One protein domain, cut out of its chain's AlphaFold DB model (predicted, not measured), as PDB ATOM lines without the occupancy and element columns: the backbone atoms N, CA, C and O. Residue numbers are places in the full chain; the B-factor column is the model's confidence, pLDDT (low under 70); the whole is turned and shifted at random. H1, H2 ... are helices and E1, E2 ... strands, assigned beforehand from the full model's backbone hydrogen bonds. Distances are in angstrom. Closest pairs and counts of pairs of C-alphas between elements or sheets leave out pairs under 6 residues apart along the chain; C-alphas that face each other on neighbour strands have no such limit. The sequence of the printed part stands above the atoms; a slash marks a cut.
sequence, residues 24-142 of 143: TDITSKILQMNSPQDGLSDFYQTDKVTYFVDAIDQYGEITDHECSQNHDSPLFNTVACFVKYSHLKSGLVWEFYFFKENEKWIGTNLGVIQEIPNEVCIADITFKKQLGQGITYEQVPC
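This is residues 24 to 142 of the 143 residues of an uncharacterized protein of Alteromonas sp. KUL49 (UniProt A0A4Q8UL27). A long, twisted sheet of four strands, E1 to E4, has H1 and H3 over one face and the small hairpin of E5 and E6 partly over the other. H2 runs beside H3. The printed part has 119 residues, with H1 to H3 followed by E1 to E6; the class is mixed, helices and strands. The sheet's order is E1, E2, E3, E4, antiparallel throughout. The whole is compact, with a radius of gyration of the C-alphas of 14.1 A, and elongated, spanning 46 by 30 by 20 A.

E1 (62 to 72), E2 (76 to 85), E3 (88 to 101) and E4 (104 to 115) form a meander, each strand the antiparallel neighbour of the one before. N 66 and O 82, 2.9 A, N 79 and O 96, 2.8 A, and N 97 and O 109, 2.8 A, are within hydrogen-bond range. E4 bends by 56 degrees at residue 107. H1 (24 to 31) and H3 (46 to 59) are on the same face, two layers, at heights over the sheet of 7.5 A and 8.5 A. The closest C-alphas of H3 and E4 are Lys 48 and Leu 110, 6.2 A. H2 (36 to 41) only grazes the sheet; it forms a helical hairpin with H3, touching residues 49 to 53 alone, closest C-alphas Gln 37 and Val 53, 6.5 A. Every O i to N i+4 pair is within range in H1 and H2, 7 of 10 in H3. E5 (120 to 127) and E6 (135 to 141), antiparallel with N 123 and O 138 at 2.9 A, form a sandwich, two sheets face to face, with the larger sheet; the closest C-alphas of E3 and E5 are Ser 90 and Cys 121, 4.9 A.

H1 begins at C-alpha 24 (148.619, 97.707, 161.614). E3 is 36.9 A long, E4 31.4 A, E2 28.0 A, E1 26.1 A and H3 20.2 A. E6 ends at C-alpha 141 (138.497, 75.651, 145.733).

The C-alphas farthest apart, Asn 102 and Pro 141, are 46.7 A apart. The printed part has no cut and no long link. Confidence is under 70 at residues 45 to 48, 102 to 104, 106 to 107 and 130 to 133.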
ATOM      1  N   THR A  24     148.647  98.398 162.906       88.56
ATOM      2  CA  THR A  24     148.619  97.707 161.614       88.56
ATOM      3  C   THR A  24     149.917  97.931 160.842       88.56
ATOM      4  O   THR A  24     150.437  96.975 160.270       88.56
ATOM      5  N   ASP A  25     150.491  99.141 160.889       88.56
ATOM      6  CA  ASP A  25     151.789  99.433 160.263       88.56
ATOM      7  C   ASP A  25     152.914  98.641 160.932       88.56
ATOM      8  O   ASP A  25     153.737  98.039 160.247       88.56
ATOM      9  N   ILE A  26     152.922  98.592 162.270       86.25
ATOM     10  CA  ILE A  26     153.900  97.812 163.042       86.25
ATOM     11  C   ILE A  26     153.820  96.333 162.650       86.25
ATOM     12  O   ILE A  26     154.835  95.727 162.314       86.25
ATOM     13  N   THR A  27     152.612  95.762 162.633       90.12
ATOM     14  CA  THR A  27     152.404  94.345 162.294       90.12
ATOM     15  C   THR A  27     152.839  94.041 160.861       90.12
ATOM     16  O   THR A  27     153.571  93.083 160.627       90.12
ATOM     17  N   SER A  28     152.450  94.889 159.906       90.38
ATOM     18  CA  SER A  28     152.808  94.711 158.494       90.38
ATOM     19  C   SER A  28     154.321  94.783 158.294       90.38
ATOM     20  O   SER A  28     154.889  93.952 157.594       90.38
ATOM     21  N   LYS A  29     155.006  95.717 158.965       89.38
ATOM     22  CA  LYS A  29     156.470  95.804 158.912       89.38
ATOM     23  C   LYS A  29     157.145  94.542 159.425       89.38
ATOM     24  O   LYS A  29     158.080  94.089 158.780       89.38
ATOM     25  N   ILE A  30     156.682  93.983 160.546       89.06
ATOM     26  CA  ILE A  30     157.232  92.741 161.105       89.06
ATOM     27  C   ILE A  30     157.096  91.593 160.095       89.06
ATOM     28  O   ILE A  30     158.076  90.906 159.820       89.06
ATOM     29  N   LEU A  31     155.915  91.428 159.489       91.12
ATOM     30  CA  LEU A  31     155.655  90.366 158.508       91.12
ATOM     31  C   LEU A  31     156.395  90.555 157.172       91.12
ATOM     32  O   LEU A  31     156.544  89.594 156.424       91.12
ATOM     33  N   GLN A  32     156.871  91.768 156.878       89.88
ATOM     34  CA  GLN A  32     157.684  92.088 155.696       89.88
ATOM     35  C   GLN A  32     159.192  91.945 155.928       89.88
ATOM     36  O   GLN A  32     159.966  92.082 154.979       89.88
ATOM     37  N   MET A  33     159.644  91.727 157.167       86.62
ATOM     38  CA  MET A  33     161.071  91.568 157.441       86.62
ATOM     39  C   MET A  33     161.595  90.270 156.825       86.62
ATOM     40  O   MET A  33     160.900  89.264 156.784       86.62
ATOM     41  N   ASN A  34     162.874  90.257 156.443       83.12
ATOM     42  CA  ASN A  34     163.545  89.016 156.031       83.12
ATOM     43  C   ASN A  34     163.604  87.982 157.168       83.12
ATOM     44  O   ASN A  34     163.737  86.790 156.916       83.12
ATOM     45  N   SER A  35     163.538  88.456 158.413       84.25
ATOM     46  CA  SER A  35     163.478  87.633 159.616       84.25
ATOM     47  C   SER A  35     162.314  88.117 160.489       84.25
ATOM     48  O   SER A  35     162.525  88.875 161.442       84.25
ATOM     49  N   PRO A  36     161.059  87.749 160.157       85.38
ATOM     50  CA  PRO A  36     159.891  88.182 160.922       85.38
ATOM     51  C   PRO A  36     159.962  87.739 162.388       85.38
ATOM     52  O   PRO A  36     159.486  88.445 163.268       85.38
ATOM     53  N   GLN A  37     160.618  86.607 162.669       82.38
ATOM     54  CA  GLN A  37     160.877  86.117 164.027       82.38
ATOM     55  C   GLN A  37     161.714  87.081 164.885       82.38
ATOM     56  O   GLN A  37     161.419  87.250 166.069       82.38
ATOM     57  N   ASP A  38     162.716  87.746 164.301       82.38
ATOM     58  CA  ASP A  38     163.550  88.713 165.016       82.38
ATOM     59  C   ASP A  38     162.725  89.968 165.298       82.38
ATOM     60  O   ASP A  38     162.686  90.443 166.431       82.38
ATOM     61  N   GLY A  39     161.959  90.419 164.297       82.19
ATOM     62  CA  GLY A  39     161.005  91.514 164.454       82.19
ATOM     63  C   GLY A  39     159.965  91.234 165.536       82.19
ATOM     64  O   GLY A  39     159.662  92.118 166.324       82.19
ATOM     65  N   LEU A  40     159.438  90.010 165.628       82.19
ATOM     66  CA  LEU A  40     158.518  89.628 166.702       82.19
ATOM     67  C   LEU A  40     159.206  89.577 168.063       82.19
ATOM     68  O   LEU A  40     158.608  89.997 169.048       82.19
ATOM     69  N   SER A  41     160.444  89.094 168.134       76.81
ATOM     70  CA  SER A  41     161.185  88.965 169.397       76.81
ATOM     71  C   SER A  41     161.431  90.312 170.088       76.81
ATOM     72  O   SER A  41     161.558  90.348 171.310       76.81
ATOM     73  N   ASP A  42     161.412  91.417 169.338       77.56
ATOM     74  CA  ASP A  42     161.476  92.777 169.887       77.56
ATOM     75  C   ASP A  42     160.183  93.211 170.612       77.56
ATOM     76  O   ASP A  42     160.224  94.104 171.462       77.56
ATOM     77  N   PHE A  43     159.032  92.592 170.307       74.69
ATOM     78  CA  PHE A  43     157.715  92.972 170.850       74.69
ATOM     79  C   PHE A  43     157.058  91.896 171.735       74.69
ATOM     80  O   PHE A  43     156.263  92.226 172.622       74.69
ATOM     81  N   TYR A  44     157.384  90.619 171.520       73.69
ATOM     82  CA  TYR A  44     156.722  89.459 172.119       73.69
ATOM     83  C   TYR A  44     157.543  88.785 173.222       73.69
ATOM     84  O   TYR A  44     158.768  88.718 173.169       73.69
ATOM     85  N   GLN A  45     156.848  88.187 174.197       64.94
ATOM     86  CA  GLN A  45     157.474  87.241 175.125       64.94
ATOM     87  C   GLN A  45     157.805  85.923 174.400       64.94
ATOM     88  O   GLN A  45     157.065  85.458 173.529       64.94
ATOM     89  N   THR A  46     158.958  85.346 174.747       59.25
ATOM     90  CA  THR A  46     159.683  84.331 173.962       59.25
ATOM     91  C   THR A  46     158.894  83.046 173.685       59.25
ATOM     92  O   THR A  46     159.135  82.396 172.676       59.25
ATOM     93  N   ASP A  47     157.930  82.676 174.530       65.50
ATOM     94  CA  ASP A  47     157.145  81.439 174.404       65.50
ATOM     95  C   ASP A  47     156.093  81.475 173.282       65.50
ATOM     96  O   ASP A  47     155.691  80.429 172.772       65.50
ATOM     97  N   LYS A  48     155.644  82.666 172.872       66.12
ATOM     98  CA  LYS A  48     154.668  82.842 171.780       66.12
ATOM     99  C   LYS A  48     155.316  82.981 170.414       66.12
ATOM    100  O   LYS A  48     154.709  82.591 169.418       66.12
ATOM    101  N   VAL A  49     156.553  83.472 170.387       72.88
ATOM    102  CA  VAL A  49     157.387  83.494 169.180       72.88
ATOM    103  C   VAL A  49     157.616  82.070 168.678       72.88
ATOM    104  O   VAL A  49     157.579  81.853 167.473       72.88
ATOM    105  N   THR A  50     157.735  81.084 169.575       78.38
ATOM    106  CA  THR A  50     157.914  79.674 169.197       78.38
ATOM    107  C   THR A  50     156.806  79.161 168.280       78.38
ATOM    108  O   THR A  50     157.123  78.580 167.258       78.38
ATOM    109  N   TYR A  51     155.526  79.442 168.553       78.19
ATOM    110  CA  TYR A  51     154.434  78.992 167.670       78.19
ATOM    111  C   TYR A  51     154.527  79.578 166.259       78.19
ATOM    112  O   TYR A  51     154.164  78.932 165.280       78.19
ATOM    113  N   PHE A  52     154.986  80.821 166.154       84.00
ATOM    114  CA  PHE A  52     155.178  81.475 164.868       84.00
ATOM    115  C   PHE A  52     156.387  80.915 164.120       84.00
ATOM    116  O   PHE A  52     156.310  80.690 162.914       84.00
ATOM    117  N   VAL A  53     157.481  80.661 164.842       85.62
ATOM    118  CA  VAL A  53     158.684  80.012 164.309       85.62
ATOM    119  C   VAL A  53     158.350  78.605 163.825       85.62
ATOM    120  O   VAL A  53     158.644  78.293 162.680       85.62
ATOM    121  N   ASP A  54     157.634  77.812 164.623       87.69
ATOM    122  CA  ASP A  54     157.190  76.466 164.252       87.69
ATOM    123  C   ASP A  54     156.352  76.494 162.964       87.69
ATOM    124  O   ASP A  54     156.513  75.636 162.099       87.69
ATOM    125  N   ALA A  55     155.487  77.501 162.792       87.75
ATOM    126  CA  ALA A  55     154.708  77.666 161.568       87.75
ATOM    127  C   ALA A  55     155.580  78.022 160.351       87.75
ATOM    128  O   ALA A  55     155.349  77.477 159.273       87.75
ATOM    129  N   ILE A  56     156.582  78.895 160.497       88.25
ATOM    130  CA  ILE A  56     157.541  79.189 159.417       88.25
ATOM    131  C   ILE A  56     158.364  77.942 159.078       88.25
ATOM    132  O   ILE A  56     158.505  77.591 157.907       88.25
ATOM    133  N   ASP A  57     158.864  77.230 160.083       90.44
ATOM    134  CA  ASP A  57     159.660  76.020 159.892       90.44
ATOM    135  C   ASP A  57     158.842  74.912 159.211       90.44
ATOM    136  O   ASP A  57     159.340  74.201 158.333       90.44
ATOM    137  N   GLN A  58     157.566  74.778 159.577       90.38
ATOM    138  CA  GLN A  58     156.666  73.772 159.023       90.38
ATOM    139  C   GLN A  58     156.165  74.130 157.617       90.38
ATOM    140  O   GLN A  58     156.093  73.256 156.748       90.38
ATOM    141  N   TYR A  59     155.785  75.387 157.385       90.81
ATOM    142  CA  TYR A  59     155.060  75.811 156.183       90.81
ATOM    143  C   TYR A  59     155.899  76.640 155.204       90.81
ATOM    144  O   TYR A  59     155.422  76.944 154.111       90.81
ATOM    145  N   GLY A  60     157.149  76.949 155.540       91.25
ATOM    146  CA  GLY A  60     158.069  77.722 154.712       91.25
ATOM    147  C   GLY A  60     157.998  79.229 154.961       91.25
ATOM    148  O   GLY A  60     157.427  79.702 155.938       91.25
ATOM    149  N   GLU A  61     158.609  80.006 154.070       91.94
ATOM    150  CA  GLU A  61     158.648  81.464 154.191       91.94
ATOM    151  C   GLU A  61     157.277  82.104 153.939       91.94
ATOM    152  O   GLU A  61     156.443  81.571 153.200       91.94
ATOM    153  N   ILE A  62     157.051  83.274 154.538       93.00
ATOM    154  CA  ILE A  62     155.853  84.075 154.287       93.00
ATOM    155  C   ILE A  62     155.937  84.648 152.872       93.00
ATOM    156  O   ILE A  62     156.888  85.348 152.536       93.00
ATOM    157  N   THR A  63     154.928  84.370 152.049       92.88
ATOM    158  CA  THR A  63     154.874  84.822 150.648       92.88
ATOM    159  C   THR A  63     153.941  86.006 150.440       92.88
ATOM    160  O   THR A  63     154.123  86.772 149.497       92.88
ATOM    161  N   ASP A  64     152.941  86.161 151.307       91.75
ATOM    162  CA  ASP A  64     151.922  87.201 151.209       91.75
ATOM    163  C   ASP A  64     151.249  87.395 152.572       91.75
ATOM    164  O   ASP A  64     151.141  86.450 153.361       91.75
ATOM    165  N   HIS A  65     150.784  88.607 152.856       91.56
ATOM    166  CA  HIS A  65     149.972  88.876 154.036       91.56
ATOM    167  C   HIS A  65     149.032  90.054 153.815       91.56
ATOM    168  O   HIS A  65     149.371  91.047 153.175       91.56
ATOM    169  N   GLU A  66     147.867  89.971 154.445       91.38
ATOM    170  CA  GLU A  66     146.907  91.064 154.503       91.38
ATOM    171  C   GLU A  66     146.466  91.266 155.949       91.38
ATOM    172  O   GLU A  66     145.927  90.350 156.570       91.38
ATOM    173  N   CYS A  67     146.719  92.459 156.489       89.00
ATOM    174  CA  CYS A  67     146.481  92.792 157.889       89.00
ATOM    175  C   CYS A  67     145.512  93.961 158.031       89.00
ATOM    176  O   CYS A  67     145.611  94.961 157.321       89.00
ATOM    177  N   SER A  68     144.638  93.893 159.031       88.81
ATOM    178  CA  SER A  68     143.779  95.016 159.399       88.81
ATOM    179  C   SER A  68     143.524  95.069 160.896       88.81
ATOM    180  O   SER A  68     143.634  94.070 161.611       88.81
ATOM    181  N   GLN A  69     143.178  96.259 161.385       87.56
ATOM    182  CA  GLN A  69     142.801  96.443 162.777       87.56
ATOM    183  C   GLN A  69     141.464  95.737 163.044       87.56
ATOM    184  O   GLN A  69     140.420  96.140 162.529       87.56
ATOM    185  N   ASN A  70     141.503  94.698 163.873       86.38
ATOM    186  CA  ASN A  70     140.338  93.909 164.252       86.38
ATOM    187  C   ASN A  70     139.589  94.564 165.426       86.38
ATOM    188  O   ASN A  70     138.372  94.748 165.386       86.38
ATOM    189  N   HIS A  71     140.336  95.032 166.429       84.00
ATOM    190  CA  HIS A  71     139.790  95.722 167.595       84.00
ATOM    191  C   HIS A  71     140.567  97.002 167.923       84.00
ATOM    192  O   HIS A  71     141.793  97.062 167.794       84.00
ATOM    193  N   ASP A  72     139.838  98.023 168.378       82.94
ATOM    194  CA  ASP A  72     140.387  99.316 168.784       82.94
ATOM    195  C   ASP A  72     139.787  99.752 170.115       82.94
ATOM    196  O   ASP A  72     138.588 100.035 170.197       82.94
ATOM    197  N   SER A  73     140.602  99.797 171.163       81.62
ATOM    198  CA  SER A  73     140.176 100.315 172.458       81.62
ATOM    199  C   SER A  73     141.240 101.198 173.094       81.62
ATOM    200  O   SER A  73     142.422 101.094 172.768       81.62
ATOM    201  N   PRO A  74     140.858 102.034 174.075       81.25
ATOM    202  CA  PRO A  74     141.818 102.874 174.784       81.25
ATOM    203  C   PRO A  74     142.946 102.101 175.488       81.25
ATOM    204  O   PRO A  74     143.995 102.686 175.747       81.25
ATOM    205  N   LEU A  75     142.726 100.820 175.814       80.88
ATOM    206  CA  LEU A  75     143.644  99.990 176.605       80.88
ATOM    207  C   LEU A  75     144.448  99.005 175.749       80.88
ATOM    208  O   LEU A  75     145.609  98.728 176.049       80.88
ATOM    209  N   PHE A  76     143.839  98.464 174.694       84.56
ATOM    210  CA  PHE A  76     144.479  97.496 173.811       84.56
ATOM    211  C   PHE A  76     143.868  97.503 172.408       84.56
ATOM    212  O   PHE A  76     142.667  97.729 172.237       84.56
ATOM    213  N   ASN A  77     144.688  97.158 171.424       87.00
ATOM    214  CA  ASN A  77     144.285  96.974 170.038       87.00
ATOM    215  C   ASN A  77     144.607  95.560 169.577       87.00
ATOM    216  O   ASN A  77     145.518  94.930 170.110       87.00
ATOM    217  N   THR A  78     143.881  95.071 168.575       88.06
ATOM    218  CA  THR A  78     144.240  93.820 167.905       88.06
ATOM    219  C   THR A  78     144.309  94.004 166.397       88.06
ATOM    220  O   THR A  78     143.565  94.799 165.816       88.06
ATOM    221  N   VAL A  79     145.234  93.289 165.766       89.06
ATOM    222  CA  VAL A  79     145.421  93.225 164.315       89.06
ATOM    223  C   VAL A  79     145.231  91.777 163.895       89.06
ATOM    224  O   VAL A  79     145.919  90.900 164.408       89.06
ATOM    225  N   ALA A  80     144.301  91.528 162.978       90.81
ATOM    226  CA  ALA A  80     144.144  90.221 162.358       90.81
ATOM    227  C   ALA A  80     144.855  90.237 161.006       90.81
ATOM    228  O   ALA A  80     144.659  91.168 160.221       90.81
ATOM    229  N   CYS A  81     145.658  89.214 160.747       90.69
ATOM    230  CA  CYS A  81     146.377  89.039 159.500       90.69
ATOM    231  C   CYS A  81     146.058  87.682 158.894       90.69
ATOM    232  O   CYS A  81     146.186  86.652 159.555       90.69
ATOM    233  N   PHE A  82     145.712  87.679 157.617       91.88
ATOM    234  CA  PHE A  82     145.845  86.490 156.800       91.88
ATOM    235  C   PHE A  82     147.289  86.389 156.303       91.88
ATOM    236  O   PHE A  82     147.805  87.365 155.767       91.88
ATOM    237  N   VAL A  83     147.943  85.242 156.491       92.62
ATOM    238  CA  VAL A  83     149.361  85.030 156.163       92.62
ATOM    239  C   VAL A  83     149.504  83.788 155.290       92.62
ATOM    240  O   VAL A  83     149.171  82.688 155.729       92.62
ATOM    241  N   LYS A  84     150.007  83.943 154.060       92.19
ATOM    242  CA  LYS A  84     150.341  82.824 153.166       92.19
ATOM    243  C   LYS A  84     151.792  82.402 153.351       92.19
ATOM    244  O   LYS A  84     152.679  83.242 153.478       92.19
ATOM    245  N   TYR A  85     152.025  81.097 153.265       92.56
ATOM    246  CA  TYR A  85     153.347  80.486 153.375       92.56
ATOM    247  C   TYR A  85     153.689  79.726 152.093       92.56
ATOM    248  O   TYR A  85     152.791  79.284 151.379       92.56
ATOM    249  N   SER A  86     154.972  79.563 151.778       92.44
ATOM    250  CA  SER A  86     155.405  78.973 150.503       92.44
ATOM    251  C   SER A  86     154.974  77.512 150.302       92.44
ATOM    252  O   SER A  86     154.759  77.097 149.163       92.44
ATOM    253  N   HIS A  87     154.799  76.734 151.374       91.25
ATOM    254  CA  HIS A  87     154.354  75.333 151.324       91.25
ATOM    255  C   HIS A  87     152.893  75.136 151.752       91.25
ATOM    256  O   HIS A  87     152.429  73.997 151.839       91.25
ATOM    257  N   LEU A  88     152.153  76.221 151.998       85.19
ATOM    258  CA  LEU A  88     150.748  76.178 152.388       85.19
ATOM    259  C   LEU A  88     149.908  76.920 151.350       85.19
ATOM    260  O   LEU A  88     150.046  78.127 151.172       85.19
ATOM    261  N   LYS A  89     148.993  76.211 150.682       80.75
ATOM    262  CA  LYS A  89     148.169  76.810 149.616       80.75
ATOM    263  C   LYS A  89     147.262  77.931 150.124       80.75
ATOM    264  O   LYS A  89     146.958  78.865 149.385       80.75
ATOM    265  N   SER A  90     146.859  77.831 151.385       76.50
ATOM    266  CA  SER A  90     145.681  78.524 151.892       76.50
ATOM    267  C   SER A  90     145.934  79.415 153.095       76.50
ATOM    268  O   SER A  90     145.000  80.062 153.547       76.50
ATOM    269  N   GLY A  91     147.180  79.496 153.570       89.19
ATOM    270  CA  GLY A  91     147.589  80.398 154.645       89.19
ATOM    271  C   GLY A  91     147.006  80.088 156.030       89.19
ATOM    272  O   GLY A  91     146.286  79.114 156.239       89.19
ATOM    273  N   LEU A  92     147.340  80.947 156.989       91.38
ATOM    274  CA  LEU A  92     146.849  80.933 158.366       91.38
ATOM    275  C   LEU A  92     146.280  82.303 158.721       91.38
ATOM    276  O   LEU A  92     146.735  83.326 158.202       91.38
ATOM    277  N   VAL A  93     145.324  82.336 159.645       90.31
ATOM    278  CA  VAL A  93     144.858  83.590 160.238       90.31
ATOM    279  C   VAL A  93     145.492  83.766 161.613       90.31
ATOM    280  O   VAL A  93     145.221  83.005 162.547       90.31
ATOM    281  N   TRP A  94     146.301  84.811 161.728       90.50
ATOM    282  CA  TRP A  94     146.970  85.227 162.952       90.50
ATOM    283  C   TRP A  94     146.294  86.450 163.556       90.50
ATOM    284  O   TRP A  94     145.848  87.344 162.836       90.50
ATOM    285  N   GLU A  95     146.273  86.529 164.880       88.50
ATOM    286  CA  GLU A  95     145.873  87.726 165.607       88.50
ATOM    287  C   GLU A  95     146.988  88.205 166.540       88.50
ATOM    288  O   GLU A  95     147.505  87.450 167.368       88.50
ATOM    289  N   PHE A  96     147.328  89.484 166.392       88.56
ATOM    290  CA  PHE A  96     148.343  90.214 167.140       88.56
ATOM    291  C   PHE A  96     147.634  91.159 168.107       88.56
ATOM    292  O   PHE A  96     146.868  92.028 167.691       88.56
ATOM    293  N   TYR A  97     147.886  91.010 169.398       86.25
ATOM    294  CA  TYR A  97     147.316  91.839 170.460       86.25
ATOM    295  C   TYR A  97     148.360  92.866 170.887       86.25
ATOM    296  O   TYR A  97     149.503  92.483 171.061       86.25
ATOM    297  N   PHE A  98     147.995  94.133 171.085       86.25
ATOM    298  CA  PHE A  98     148.897  95.220 171.485       86.25
ATOM    299  C   PHE A  98     148.319  95.980 172.680       86.25
ATOM    300  O   PHE A  98     147.200  96.486 172.601       86.25
ATOM    301  N   PHE A  99     149.086  96.126 173.762       83.94
ATOM    302  CA  PHE A  99     148.668  96.879 174.955       83.94
ATOM    303  C   PHE A  99     149.253  98.293 174.973       83.94
ATOM    304  O   PHE A  99     150.435  98.484 174.674       83.94
ATOM    305  N   LYS A 100     148.430  99.281 175.344       76.31
ATOM    306  CA  LYS A 100     148.813 100.697 175.410       76.31
ATOM    307  C   LYS A 100     149.103 101.127 176.850       76.31
ATOM    308  O   LYS A 100     148.245 100.992 177.717       76.31
ATOM    309  N   GLU A 101     150.257 101.745 177.086       77.12
ATOM    310  CA  GLU A 101     150.605 102.405 178.351       77.12
ATOM    311  C   GLU A 101     151.362 103.713 178.078       77.12
ATOM    312  O   GLU A 101     152.349 103.729 177.349       77.12
ATOM    313  N   ASN A 102     150.903 104.825 178.671       68.88
ATOM    314  CA  ASN A 102     151.548 106.147 178.583       68.88
ATOM    315  C   ASN A 102     151.989 106.523 177.152       68.88
ATOM    316  O   ASN A 102     153.141 106.880 176.915       68.88
ATOM    317  N   GLU A 103     151.055 106.385 176.200       66.44
ATOM    318  CA  GLU A 103     151.241 106.627 174.755       66.44
ATOM    319  C   GLU A 103     152.197 105.661 174.031       66.44
ATOM    320  O   GLU A 103     152.412 105.805 172.830       66.44
ATOM    321  N   LYS A 104     152.711 104.631 174.704       66.31
ATOM    322  CA  LYS A 104     153.602 103.609 174.144       66.31
ATOM    323  C   LYS A 104     152.898 102.253 174.042       66.31
ATOM    324  O   LYS A 104     152.016 101.937 174.838       66.31
ATOM    325  N   TRP A 105     153.298 101.452 173.058       74.81
ATOM    326  CA  TRP A 105     152.878 100.055 172.918       74.81
ATOM    327  C   TRP A 105     153.874  99.184 173.685       74.81
ATOM    328  O   TRP A 105     155.066  99.255 173.398       74.81
ATOM    329  N   ILE A 106     153.418  98.450 174.703       60.28
ATOM    330  CA  ILE A 106     154.321  97.867 175.724       60.28
ATOM    331  C   ILE A 106     154.387  96.337 175.682       60.28
ATOM    332  O   ILE A 106     155.286  95.739 176.266       60.28
ATOM    333  N   GLY A 107     153.513  95.674 174.934       67.31
ATOM    334  CA  GLY A 107     153.645  94.236 174.762       67.31
ATOM    335  C   GLY A 107     152.629  93.666 173.807       67.31
ATOM    336  O   GLY A 107     151.568  94.266 173.583       67.31
ATOM    337  N   THR A 108     152.978  92.503 173.268       72.38
ATOM    338  CA  THR A 108     152.152  91.816 172.294       72.38
ATOM    339  C   THR A 108     151.907  90.343 172.615       72.38
ATOM    340  O   THR A 108     152.736  89.681 173.238       72.38
ATOM    341  N   ASN A 109     150.735  89.824 172.226       76.50
ATOM    342  CA  ASN A 109     150.390  88.393 172.300       76.50
ATOM    343  C   ASN A 109     149.856  87.893 170.951       76.50
ATOM    344  O   ASN A 109     149.331  88.690 170.179       76.50
ATOM    345  N   LEU A 110     150.183  86.646 170.605       81.38
ATOM    346  CA  LEU A 110     150.041  86.086 169.265       81.38
ATOM    347  C   LEU A 110     149.187  84.832 169.366       81.38
ATOM    348  O   LEU A 110     149.453  83.960 170.199       81.38
ATOM    349  N   GLY A 111     148.172  84.739 168.515       79.81
ATOM    350  CA  GLY A 111     147.333  83.553 168.410       79.81
ATOM    351  C   GLY A 111     147.054  83.187 166.962       79.81
ATOM    352  O   GLY A 111     146.718  84.055 166.162       79.81
ATOM    353  N   VAL A 112     147.141  81.895 166.644       83.94
ATOM    354  CA  VAL A 112     146.470  81.349 165.460       83.94
ATOM    355  C   VAL A 112     144.990  81.264 165.803       83.94
ATOM    356  O   VAL A 112     144.604  80.527 166.711       83.94
ATOM    357  N   ILE A 113     144.167  82.048 165.115       84.75
ATOM    358  CA  ILE A 113     142.716  82.044 165.336       84.75
ATOM    359  C   ILE A 113     142.002  81.099 164.374       84.75
ATOM    360  O   ILE A 113     140.902  80.639 164.675       84.75
ATOM    361  N   GLN A 114     142.632  80.781 163.239       87.12
ATOM    362  CA  GLN A 114     142.105  79.812 162.293       87.12
ATOM    363  C   GLN A 114     143.189  79.248 161.369       87.12
ATOM    364  O   GLN A 114     143.943  79.998 160.745       87.12
ATOM    365  N   GLU A 115     143.201  77.924 161.225       88.31
ATOM    366  CA  GLU A 115     143.900  77.228 160.143       88.31
ATOM    367  C   GLU A 115     142.952  77.078 158.945       88.31
ATOM    368  O   GLU A 115     141.797  76.669 159.113       88.31
ATOM    369  N   ILE A 116     143.415  77.419 157.739       87.81
ATOM    370  CA  ILE A 116     142.631  77.238 156.513       87.81
ATOM    371  C   ILE A 116     143.014  75.894 155.877       87.81
ATOM    372  O   ILE A 116     144.199  75.670 155.620       87.81
ATOM    373  N   PRO A 117     142.051  74.990 155.602       86.31
ATOM    374  CA  PRO A 117     142.344  73.715 154.952       86.31
ATOM    375  C   PRO A 117     143.055  73.897 153.606       86.31
ATOM    376  O   PRO A 117     142.706  74.781 152.827       86.31
ATOM    377  N   ASN A 118     144.018  73.025 153.301       82.50
ATOM    378  CA  ASN A 118     144.873  73.128 152.108       82.50
ATOM    379  C   ASN A 118     144.125  73.004 150.771       82.50
ATOM    380  O   ASN A 118     144.650  73.367 149.718       82.50
ATOM    381  N   GLU A 119     142.924  72.440 150.795       86.31
ATOM    382  CA  GLU A 119     142.026  72.306 149.655       86.31
ATOM    383  C   GLU A 119     141.159  73.557 149.404       86.31
ATOM    384  O   GLU A 119     140.551  73.673 148.335       86.31
ATOM    385  N   VAL A 120     141.127  74.502 150.351       86.50
ATOM    386  CA  VAL A 120     140.299  75.715 150.315       86.50
ATOM    387  C   VAL A 120     141.176  76.953 150.259       86.50
ATOM    388  O   VAL A 120     141.891  77.232 151.204       86.50
ATOM    389  N   CYS A 121     141.080  77.747 149.206       86.38
ATOM    390  CA  CYS A 121     141.728  79.045 149.102       86.38
ATOM    391  C   CYS A 121     140.757  80.148 149.544       86.38
ATOM    392  O   CYS A 121     139.542  79.946 149.549       86.38
ATOM    393  N   ILE A 122     141.280  81.313 149.924       86.62
ATOM    394  CA  ILE A 122     140.439  82.444 150.327       86.62
ATOM    395  C   ILE A 122     140.431  83.547 149.270       86.62
ATOM    396  O   ILE A 122     141.460  83.841 148.658       86.62
ATOM    397  N   ALA A 123     139.264  84.149 149.070       85.38
ATOM    398  CA  ALA A 123     139.027  85.302 148.211       85.38
ATOM    399  C   ALA A 123     138.245  86.379 148.984       85.38
ATOM    400  O   ALA A 123     137.691  86.105 150.049       85.38
ATOM    401  N   ASP A 124     138.220  87.604 148.457       87.75
ATOM    402  CA  ASP A 124     137.400  88.714 148.966       87.75
ATOM    403  C   ASP A 124     137.518  88.949 150.482       87.75
ATOM    404  O   ASP A 124     136.533  89.086 151.218       87.75
ATOM    405  N   ILE A 125     138.765  89.002 150.952       86.19
ATOM    406  CA  ILE A 125     139.086  89.265 152.351       86.19
ATOM    407  C   ILE A 125     138.534  90.639 152.743       86.19
ATOM    408  O   ILE A 125     138.838  91.667 152.146       86.19
ATOM    409  N   THR A 126     137.689  90.653 153.767       84.94
ATOM    410  CA  THR A 126     137.075  91.853 154.328       84.94
ATOM    411  C   THR A 126     137.210  91.830 155.843       84.94
ATOM    412  O   THR A 126     136.858  90.851 156.502       84.94
ATOM    413  N   PHE A 127     137.643  92.945 156.421       80.62
ATOM    414  CA  PHE A 127     137.807  93.085 157.865       80.62
ATOM    415  C   PHE A 127     136.677  93.917 158.463       80.62
ATOM    416  O   PHE A 127     136.353  95.001 157.972       80.62
ATOM    417  N   LYS A 128     136.077  93.428 159.551       74.69
ATOM    418  CA  LYS A 128     135.052  94.159 160.299       74.69
ATOM    419  C   LYS A 128     135.628  94.603 161.631       74.69
ATOM    420  O   LYS A 128     135.792  93.802 162.534       74.69
ATOM    421  N   LYS A 129     135.889  95.900 161.774       70.94
ATOM    422  CA  LYS A 129     136.376  96.484 163.030       70.94
ATOM    423  C   LYS A 129     135.281  96.452 164.104       70.94
ATOM    424  O   LYS A 129     134.479  97.385 164.169       70.94
ATOM    425  N   GLN A 130     135.202  95.389 164.911       65.50
ATOM    426  CA  GLN A 130     134.228  95.224 166.004       65.50
ATOM    427  C   GLN A 130     134.751  94.293 167.114       65.50
ATOM    428  O   GLN A 130     135.684  93.521 166.925       65.50
ATOM    429  N   LEU A 131     134.119  94.335 168.292       57.41
ATOM    430  CA  LEU A 131     134.424  93.416 169.390       57.41
ATOM    431  C   LEU A 131     134.009  91.981 169.012       57.41
ATOM    432  O   LEU A 131     132.823  91.667 168.958       57.41
ATOM    433  N   GLY A 132     134.994  91.116 168.752       54.97
ATOM    434  CA  GLY A 132     134.794  89.676 168.550       54.97
ATOM    435  C   GLY A 132     134.284  89.241 167.170       54.97
ATOM    436  O   GLY A 132     134.008  88.057 166.995       54.97
ATOM    437  N   GLN A 133     134.162  90.141 166.189       58.97
ATOM    438  CA  GLN A 133     133.911  89.756 164.792       58.97
ATOM    439  C   GLN A 133     135.184  89.984 163.982       58.97
ATOM    440  O   GLN A 133     135.584  91.120 163.788       58.97
ATOM    441  N   GLY A 134     135.815  88.880 163.580       71.62
ATOM    442  CA  GLY A 134     137.119  88.852 162.926       71.62
ATOM    443  C   GLY A 134     137.103  89.137 161.423       71.62
ATOM    444  O   GLY A 134     136.153  89.681 160.855       71.62
ATOM    445  N   ILE A 135     138.187  88.710 160.777       81.00
ATOM    446  CA  ILE A 135     138.322  88.630 159.322       81.00
ATOM    447  C   ILE A 135     137.171  87.802 158.721       81.00
ATOM    448  O   ILE A 135     136.790  86.753 159.240       81.00
ATOM    449  N   THR A 136     136.602  88.284 157.623       86.31
ATOM    450  CA  THR A 136     135.626  87.557 156.805       86.31
ATOM    451  C   THR A 136     136.200  87.386 155.411       86.31
ATOM    452  O   THR A 136     136.903  88.270 154.936       86.31
ATOM    453  N   TYR A 137     135.943  86.258 154.768       87.56
ATOM    454  CA  TYR A 137     136.455  85.960 153.433       87.56
ATOM    455  C   TYR A 137     135.578  84.889 152.782       87.56
ATOM    456  O   TYR A 137     134.873  84.142 153.469       87.56
ATOM    457  N   GLU A 138     135.618  84.820 151.458       90.44
ATOM    458  CA  GLU A 138     135.017  83.740 150.687       90.44
ATOM    459  C   GLU A 138     135.973  82.546 150.632       90.44
ATOM    460  O   GLU A 138     137.175  82.705 150.429       90.44
ATOM    461  N   GLN A 139     135.435  81.342 150.816       88.50
ATOM    462  CA  GLN A 139     136.168  80.091 150.648       88.50
ATOM    463  C   GLN A 139     135.920  79.540 149.246       88.50
ATOM    464  O   GLN A 139     134.786  79.207 148.898       88.50
ATOM    465  N   VAL A 140     136.982  79.411 148.458       90.31
ATOM    466  CA  VAL A 140     136.947  78.913 147.080       90.31
ATOM    467  C   VAL A 140     137.841  77.678 146.937       90.31
ATOM    468  O   VAL A 140     138.824  77.554 147.665       90.31
ATOM    469  N   PRO A 141     137.563  76.739 146.017       89.62
ATOM    470  CA  PRO A 141     138.497  75.651 145.733       89.62
ATOM    471  C   PRO A 141     139.845  76.211 145.272       89.62
ATOM    472  O   PRO A 141     139.885  77.089 144.406       89.62
ATOM    473  N   CYS A 142     140.947  75.698 145.817       84.44
ATOM    474  CA  CYS A 142     142.262  76.039 145.281       84.44
ATOM    475  C   CYS A 142     142.396  75.497 143.850       84.44
ATOM    476  O   CYS A 142     142.215  74.298 143.628       84.44
TER     477      CYS A 142